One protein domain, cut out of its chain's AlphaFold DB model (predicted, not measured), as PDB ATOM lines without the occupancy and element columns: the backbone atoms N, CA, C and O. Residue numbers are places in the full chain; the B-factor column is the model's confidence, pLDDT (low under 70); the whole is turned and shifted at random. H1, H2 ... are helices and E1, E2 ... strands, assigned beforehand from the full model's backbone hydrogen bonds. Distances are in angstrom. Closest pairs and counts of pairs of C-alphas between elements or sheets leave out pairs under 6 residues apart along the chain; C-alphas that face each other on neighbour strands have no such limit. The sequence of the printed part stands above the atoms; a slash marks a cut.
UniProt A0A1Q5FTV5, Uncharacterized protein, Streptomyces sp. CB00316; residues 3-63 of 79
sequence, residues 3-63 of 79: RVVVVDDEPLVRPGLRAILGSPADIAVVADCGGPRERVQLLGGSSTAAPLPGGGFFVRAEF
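What this domain is: This is residues 3 to 63 of the 79 residues of an uncharacterized protein of Streptomyces sp. CB00316 (UniProt A0A1Q5FTV5). Two small two-stranded sheets lie far apart along a long, loose shape, with the short helix H2 between them. At one end H1 packs on the parallel pair E1 and E2; at the other, the hairpin E3 and E4 makes an arm. The printed part has 61 residues, with two named helices and four named strands in the order E1, H1, E2, H2, E3, E4, a mixed class. It is loose, with a radius of gyration of the C-alphas of 14.8 A, and spans 50 by 23 by 13 A, only just a rod.

Where its parts are: Find C-alpha 3 at (121.244, 220.935, 101.009); from there E1 runs to residue 7. H1 takes residues 13 to 21, 12.2 A long, and E2 residues 27 to 33, 17.5 A. H2 follows at residues 36 to 42, 9.7 A. E3 covers residues 46 to 51, 17.4 A, and E4 residues 57 to 62, 16.8 A, ending at C-alpha 62, (134.614, 210.373, 109.651).

How they stand to each other: Look first at E1, H1 and E2, a strand-helix-strand unit, two parallel neighbour strands with a helix between, whose crossover is right-handed. E1 and E2 stand at 31 degrees; N 4 and O 28 are 2.9 A apart, within hydrogen-bond range. The closest C-alphas of H1 and E2 are those of Leu 21 and Ile 27, 6.4 A apart. Next, those of E1 and H2 are Val 7 and Arg 39, 7.0 A, and those of H2 and E3 are Val 40 and Ser 46, 6.2 A. In the antiparallel hairpin E3 and E4, at 174 degrees, N 58 and O 50 are 2.8 A apart, within hydrogen-bond range. H1 and H2 are apart, and so are E2 and E3. In H1 and H2 every O i to N i+4 pair is within hydrogen-bond range.

The domain as a whole: The two C-alphas farthest apart are those of Ala 25 and Gly 54, 50.8 A. The printed part has no cut, its five links between named elements are tight, and no printed residue is under 70 in pLDDT.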
ATOM      1  N   ARG A   3     120.207 221.392 101.947       87.69
ATOM      2  CA  ARG A   3     121.244 220.935 101.009       87.69
ATOM      3  C   ARG A   3     121.408 219.432 101.158       87.69
ATOM      4  O   ARG A   3     121.799 218.975 102.231       87.69
ATOM      5  N   VAL A   4     121.139 218.686 100.096       90.94
ATOM      6  CA  VAL A   4     121.144 217.218 100.122       90.94
ATOM      7  C   VAL A   4     122.177 216.650  99.157       90.94
ATOM      8  O   VAL A   4     122.489 217.251  98.129       90.94
ATOM      9  N   VAL A   5     122.706 215.477  99.497       92.25
ATOM     10  CA  VAL A   5     123.519 214.648  98.602       92.25
ATOM     11  C   VAL A   5     122.779 213.337  98.403       92.25
ATOM     12  O   VAL A   5     122.350 212.741  99.390       92.25
ATOM     13  N   VAL A   6     122.626 212.911  97.153       94.94
ATOM     14  CA  VAL A   6     121.994 211.627  96.814       94.94
ATOM     15  C   VAL A   6     123.065 210.540  96.791       94.94
ATOM     16  O   VAL A   6     124.107 210.710  96.162       94.94
ATOM     17  N   VAL A   7     122.831 209.436  97.497       95.38
ATOM     18  CA  VAL A   7     123.745 208.289  97.529       95.38
ATOM     19  C   VAL A   7     122.959 207.064  97.107       95.38
ATOM     20  O   VAL A   7     122.061 206.656  97.837       95.38
ATOM     21  N   ASP A   8     123.282 206.529  95.938       96.19
ATOM     22  CA  ASP A   8     122.598 205.374  95.362       96.19
ATOM     23  C   ASP A   8     123.560 204.654  94.415       96.19
ATOM     24  O   ASP A   8     124.231 205.312  93.610       96.19
ATOM     25  N   ASP A   9     123.669 203.336  94.546       96.56
ATOM     26  CA  ASP A   9     124.566 202.500  93.750       96.56
ATOM     27  C   ASP A   9     124.036 202.230  92.337       96.56
ATOM     28  O   ASP A   9     124.817 201.820  91.477       96.56
ATOM     29  N   GLU A  10     122.768 202.548  92.058       97.62
ATOM     30  CA  GLU A  10     122.156 202.433  90.739       97.62
ATOM     31  C   GLU A  10     122.233 203.773  89.971       97.62
ATOM     32  O   GLU A  10     121.514 204.739  90.273       97.62
ATOM     33  N   PRO A  11     123.074 203.885  88.918       95.31
ATOM     34  CA  PRO A  11     123.223 205.125  88.162       95.31
ATOM     35  C   PRO A  11     121.922 205.626  87.532       95.31
ATOM     36  O   PRO A  11     121.775 206.838  87.370       95.31
ATOM     37  N   LEU A  12     120.982 204.732  87.204       96.56
ATOM     38  CA  LEU A  12     119.683 205.096  86.633       96.56
ATOM     39  C   LEU A  12     118.730 205.746  87.651       96.56
ATOM     40  O   LEU A  12     117.868 206.533  87.255       96.56
ATOM     41  N   VAL A  13     118.887 205.471  88.950       96.38
ATOM     42  CA  VAL A  13     118.021 206.018  90.009       96.38
ATOM     43  C   VAL A  13     118.377 207.474  90.328       96.38
ATOM     44  O   VAL A  13     117.488 208.305  90.549       96.38
ATOM     45  N   ARG A  14     119.670 207.828  90.287       95.69
ATOM     46  CA  ARG A  14     120.165 209.168  90.662       95.69
ATOM     47  C   ARG A  14     119.498 210.324  89.891       95.69
ATOM     48  O   ARG A  14     119.076 211.281  90.549       95.69
ATOM     49  N   PRO A  15     119.335 210.279  88.551       95.88
ATOM     50  CA  PRO A  15     118.625 211.322  87.808       95.88
ATOM     51  C   PRO A  15     117.161 211.484  88.234       95.88
ATOM     52  O   PRO A  15     116.688 212.613  88.354       95.88
ATOM     53  N   GLY A  16     116.457 210.378  88.504       96.19
ATOM     54  CA  GLY A  16     115.060 210.401  88.949       96.19
ATOM     55  C   GLY A  16     114.904 211.053  90.323       96.19
ATOM     56  O   GLY A  16     114.094 211.966  90.492       96.19
ATOM     57  N   LEU A  17     115.750 210.668  91.284       96.50
ATOM     58  CA  LEU A  17     115.792 211.313  92.600       96.50
ATOM     59  C   LEU A  17     116.142 212.799  92.490       96.50
ATOM     60  O   LEU A  17     115.522 213.625  93.157       96.50
ATOM     61  N   ARG A  18     117.090 213.164  91.621       95.62
ATOM     62  CA  ARG A  18     117.445 214.568  91.377       95.62
ATOM     63  C   ARG A  18     116.276 215.368  90.800       95.62
ATOM     64  O   ARG A  18     116.086 216.507  91.216       95.62
ATOM     65  N   ALA A  19     115.494 214.791  89.889       95.06
ATOM     66  CA  ALA A  19     114.314 215.445  89.326       95.06
ATOM     67  C   ALA A  19     113.231 215.689  90.392       95.06
ATOM     68  O   ALA A  19     112.706 216.795  90.491       95.06
ATOM     69  N   ILE A  20     112.946 214.687  91.230       96.00
ATOM     70  CA  ILE A  20     111.954 214.792  92.312       96.00
ATOM     71  C   ILE A  20     112.405 215.813  93.363       96.00
ATOM     72  O   ILE A  20     111.657 216.723  93.712       96.00
ATOM     73  N   LEU A  21     113.641 215.688  93.851       94.69
ATOM     74  CA  LEU A  21     114.184 216.542  94.911       94.69
ATOM     75  C   LEU A  21     114.507 217.963  94.436       94.69
ATOM     76  O   LEU A  21     114.644 218.854  95.266       94.69
ATOM     77  N   GLY A  22     114.652 218.180  93.129       91.00
ATOM     78  CA  GLY A  22     114.837 219.505  92.537       91.00
ATOM     79  C   GLY A  22     113.534 220.269  92.278       91.00
ATOM     80  O   GLY A  22     113.602 221.429  91.886       91.00
ATOM     81  N   SER A  23     112.367 219.638  92.462       91.94
ATOM     82  CA  SER A  23     111.059 220.275  92.250       91.94
ATOM     83  C   SER A  23     110.686 221.273  93.365       91.94
ATOM     84  O   SER A  23     110.289 222.397  93.045       91.94
ATOM     85  N   PRO A  24     110.851 220.954  94.667       92.88
ATOM     86  CA  PRO A  24     110.630 221.923  95.738       92.88
ATOM     87  C   PRO A  24     111.676 223.046  95.733       92.88
ATOM     88  O   PRO A  24     112.879 222.794  95.676       92.88
ATOM     89  N   ALA A  25     111.231 224.296  95.880       87.38
ATOM     90  CA  ALA A  25     112.113 225.470  95.871       87.38
ATOM     91  C   ALA A  25     113.086 225.534  97.068       87.38
ATOM     92  O   ALA A  25     114.059 226.291  97.053       87.38
ATOM     93  N   ASP A  26     112.826 224.770  98.127       89.62
ATOM     94  CA  ASP A  26     113.599 224.778  99.360       89.62
ATOM     95  C   ASP A  26     114.594 223.615  99.477       89.62
ATOM     96  O   ASP A  26     115.302 223.556 100.487       89.62
ATOM     97  N   ILE A  27     114.726 222.755  98.461       92.19
ATOM     98  CA  ILE A  27     115.686 221.644  98.426       92.19
ATOM     99  C   ILE A  27     116.689 221.851  97.287       92.19
ATOM    100  O   ILE A  27     116.336 222.163  96.157       92.19
ATOM    101  N   ALA A  28     117.973 221.648  97.581       91.44
ATOM    102  CA  ALA A  28     119.029 221.661  96.577       91.44
ATOM    103  C   ALA A  28     119.873 220.389  96.649       91.44
ATOM    104  O   ALA A  28     120.563 220.142  97.645       91.44
ATOM    105  N   VAL A  29     119.864 219.614  95.563       93.00
ATOM    106  CA  VAL A  29     120.764 218.470  95.371       93.00
ATOM    107  C   VAL A  29     122.141 218.987  94.961       93.00
ATOM    108  O   VAL A  29     122.371 219.337  93.800       93.00
ATOM    109  N   VAL A  30     123.064 219.045  95.921       92.00
ATOM    110  CA  VAL A  30     124.394 219.654  95.727       92.00
ATOM    111  C   VAL A  30     125.427 218.682  95.160       92.00
ATOM    112  O   VAL A  30     126.461 219.121  94.671       92.00
ATOM    113  N   ALA A  31     125.150 217.379  95.228       92.81
ATOM    114  CA  ALA A  31     125.961 216.316  94.651       92.81
ATOM    115  C   ALA A  31     125.183 214.992  94.616       92.81
ATOM    116  O   ALA A  31     124.174 214.843  95.311       92.81
ATOM    117  N   ASP A  32     125.698 214.025  93.863       94.88
ATOM    118  CA  ASP A  32     125.303 212.622  93.940       94.88
ATOM    119  C   ASP A  32     126.532 211.702  93.817       94.88
ATOM    120  O   ASP A  32     127.585 212.138  93.346       94.88
ATOM    121  N   CYS A  33     126.434 210.469  94.318       95.69
ATOM    122  CA  CYS A  33     127.517 209.480  94.287       95.69
ATOM    123  C   CYS A  33     126.997 208.040  94.429       95.69
ATOM    124  O   CYS A  33     125.878 207.835  94.902       95.69
ATOM    125  N   GLY A  34     127.833 207.062  94.071       96.12
ATOM    126  CA  GLY A  34     127.503 205.633  94.027       96.12
ATOM    127  C   GLY A  34     127.512 204.914  95.377       96.12
ATOM    128  O   GLY A  34     127.089 203.769  95.478       96.12
ATOM    129  N   GLY A  35     128.025 205.542  96.439       94.25
ATOM    130  CA  GLY A  35     128.071 204.873  97.733       94.25
ATOM    131  C   GLY A  35     128.726 205.651  98.873       94.25
ATOM    132  O   GLY A  35     129.208 206.774  98.694       94.25
ATOM    133  N   PRO A  36     128.784 205.046 100.074       91.06
ATOM    134  CA  PRO A  36     129.226 205.720 101.294       91.06
ATOM    135  C   PRO A  36     130.677 206.211 101.248       91.06
ATOM    136  O   PRO A  36     130.989 207.267 101.792       91.06
ATOM    137  N   ARG A  37     131.578 205.473 100.587       93.62
ATOM    138  CA  ARG A  37     132.993 205.861 100.471       93.62
ATOM    139  C   ARG A  37     133.152 207.143  99.653       93.62
ATOM    140  O   ARG A  37     133.815 208.075 100.097       93.62
ATOM    141  N   GLU A  38     132.504 207.202  98.496       94.19
ATOM    142  CA  GLU A  38     132.478 208.400  97.653       94.19
ATOM    143  C   GLU A  38     131.802 209.562  98.385       94.19
ATOM    144  O   GLU A  38     132.312 210.680  98.380       94.19
ATOM    145  N   ARG A  39     130.708 209.288  99.108       92.88
ATOM    146  CA  ARG A  39     130.005 210.279  99.930       92.88
ATOM    147  C   ARG A  39     130.916 210.940 100.966       92.88
ATOM    148  O   ARG A  39     130.848 212.158 101.144       92.88
ATOM    149  N   VAL A  40     131.721 210.144 101.666       93.56
ATOM    150  CA  VAL A  40     132.690 210.617 102.665       93.56
ATOM    151  C   VAL A  40     133.750 211.497 102.009       93.56
ATOM    152  O   VAL A  40     133.978 212.617 102.467       93.56
ATOM    153  N   GLN A  41     134.336 211.035 100.902       91.56
ATOM    154  CA  GLN A  41     135.336 211.795 100.145       91.56
ATOM    155  C   GLN A  41     134.771 213.122  99.629       91.56
ATOM    156  O   GLN A  41     135.425 214.156  99.744       91.56
ATOM    157  N   LEU A  42     133.524 213.120  99.151       90.94
ATOM    158  CA  LEU A  42     132.836 214.308  98.650       90.94
ATOM    159  C   LEU A  42     132.659 215.394  99.720       90.94
ATOM    160  O   LEU A  42     132.606 216.579  99.398       90.94
ATOM    161  N   LEU A  43     132.580 215.013 100.999       88.12
ATOM    162  CA  LEU A  43     132.557 215.973 102.109       88.12
ATOM    163  C   LEU A  43     133.936 216.359 102.626       88.12
ATOM    164  O   LEU A  43     134.004 217.177 103.539       88.12
ATOM    165  N   GLY A  44     135.015 215.792 102.087       91.25
ATOM    166  CA  GLY A  44     136.352 215.931 102.661       91.25
ATOM    167  C   GLY A  44     136.516 215.162 103.975       91.25
ATOM    168  O   GLY A  44     137.274 215.586 104.842       91.25
ATOM    169  N   GLY A  45     135.759 214.079 104.156       92.81
ATOM    170  CA  GLY A  45     135.908 213.144 105.265       92.81
ATOM    171  C   GLY A  45     136.906 212.022 104.978       92.81
ATOM    172  O   GLY A  45     137.489 211.942 103.895       92.81
ATOM    173  N   SER A  46     137.066 211.120 105.945       95.50
ATOM    174  CA  SER A  46     137.929 209.938 105.846       95.50
ATOM    175  C   SER A  46     137.114 208.657 106.056       95.50
ATOM    176  O   SER A  46     136.128 208.644 106.794       95.50
ATOM    177  N   SER A  47     137.479 207.561 105.388       95.38
ATOM    178  CA  SER A  47     136.810 206.268 105.582       95.38
ATOM    179  C   SER A  47     137.812 205.129 105.668       95.38
ATOM    180  O   SER A  47     138.758 205.087 104.881       95.38
ATOM    181  N   THR A  48     137.548 204.163 106.539       95.56
ATOM    182  CA  THR A  48     138.321 202.923 106.669       95.56
ATOM    183  C   THR A  48     137.375 201.735 106.589       95.56
ATOM    184  O   THR A  48     136.303 201.751 107.191       95.56
ATOM    185  N   ALA A  49     137.768 200.703 105.847       95.25
ATOM    186  CA  ALA A  49     137.042 199.446 105.752       95.25
ATOM    187  C   ALA A  49     138.055 198.298 105.748       95.25
ATOM    188  O   ALA A  49     138.949 198.296 104.901       95.25
ATOM    189  N   ALA A  50     137.953 197.371 106.699       96.06
ATOM    190  CA  ALA A  50     138.915 196.281 106.846       96.06
ATOM    191  C   ALA A  50     138.304 195.072 107.579       96.06
ATOM    192  O   ALA A  50     137.430 195.261 108.427       96.06
ATOM    193  N   PRO A  51     138.763 193.838 107.306       97.62
ATOM    194  CA  PRO A  51     138.402 192.679 108.118       97.62
ATOM    195  C   PRO A  51     138.956 192.811 109.544       97.62
ATOM    196  O   PRO A  51     140.017 193.403 109.755       97.62
ATOM    197  N   LEU A  52     138.249 192.237 110.518       97.44
ATOM    198  CA  LEU A  52     138.702 192.189 111.908       97.44
ATOM    199  C   LEU A  52     139.422 190.865 112.220       97.44
ATOM    200  O   LEU A  52     139.012 189.808 111.726       97.44
ATOM    201  N   PRO A  53     140.473 190.886 113.063       94.69
ATOM    202  CA  PRO A  53     141.053 189.661 113.607       94.69
ATOM    203  C   PRO A  53     139.989 188.842 114.346       94.69
ATOM    204  O   PRO A  53     139.230 189.388 115.140       94.69
ATOM    205  N   GLY A  54     139.932 187.534 114.092       95.69
ATOM    206  CA  GLY A  54     138.904 186.659 114.674       95.69
ATOM    207  C   GLY A  54     137.557 186.677 113.940       95.69
ATOM    208  O   GLY A  54     136.638 185.977 114.356       95.69
ATOM    209  N   GLY A  55     137.453 187.409 112.825       94.00
ATOM    210  CA  GLY A  55     136.266 187.454 111.974       94.00
ATOM    211  C   GLY A  55     135.479 188.759 112.097       94.00
ATOM    212  O   GLY A  55     135.630 189.526 113.044       94.00
ATOM    213  N   GLY A  56     134.625 189.012 111.105       96.19
ATOM    214  CA  GLY A  56     133.853 190.249 110.983       96.19
ATOM    215  C   GLY A  56     134.538 191.316 110.127       96.19
ATOM    216  O   GLY A  56     135.614 191.111 109.560       96.19
ATOM    217  N   PHE A  57     133.876 192.466 110.006       96.81
ATOM    218  CA  PHE A  57     134.296 193.558 109.136       96.81
ATOM    219  C   PHE A  57     134.059 194.898 109.829       96.81
ATOM    220  O   PHE A  57     132.971 195.169 110.335       96.81
ATOM    221  N   PHE A  58     135.088 195.732 109.862       95.50
ATOM    222  CA  PHE A  58     135.043 197.065 110.432       95.50
ATOM    223  C   PHE A  58     134.822 198.095 109.333       95.50
ATOM    224  O   PHE A  58     135.528 198.091 108.324       95.50
ATOM    225  N   VAL A  59     133.880 199.008 109.562       95.81
ATOM    226  CA  VAL A  59     133.655 200.181 108.717       95.81
ATOM    227  C   VAL A  59     133.623 201.412 109.606       95.81
ATOM    228  O   VAL A  59     132.848 201.481 110.559       95.81
ATOM    229  N   ARG A  60     134.448 202.402 109.271       95.06
ATOM    230  CA  ARG A  60     134.447 203.721 109.902       95.06
ATOM    231  C   ARG A  60     134.356 204.793 108.838       95.06
ATOM    232  O   ARG A  60     135.059 204.737 107.832       95.06
ATOM    233  N   ALA A  61     133.516 205.780 109.100       94.56
ATOM    234  CA  ALA A  61     133.416 206.997 108.321       94.56
ATOM    235  C   ALA A  61     133.537 208.187 109.275       94.56
ATOM    236  O   ALA A  61     132.838 208.257 110.285       94.56
ATOM    237  N   GLU A  62     134.438 209.104 108.961       94.31
ATOM    238  CA  GLU A  62     134.614 210.373 109.651       94.31
ATOM    239  C   GLU A  62     134.169 211.485 108.711       94.31
ATOM    240  O   GLU A  62     134.605 211.557 107.562       94.31
ATOM    241  N   PHE A  63     133.309 212.369 109.205       89.69
ATOM    242  CA  PHE A  63     132.801 213.495 108.436       89.69
ATOM    243  C   PHE A  63     133.218 214.803 109.102       89.69
ATOM    244  O   PHE A  63     133.108 214.919 110.326       89.69
TER     245      PHE A  63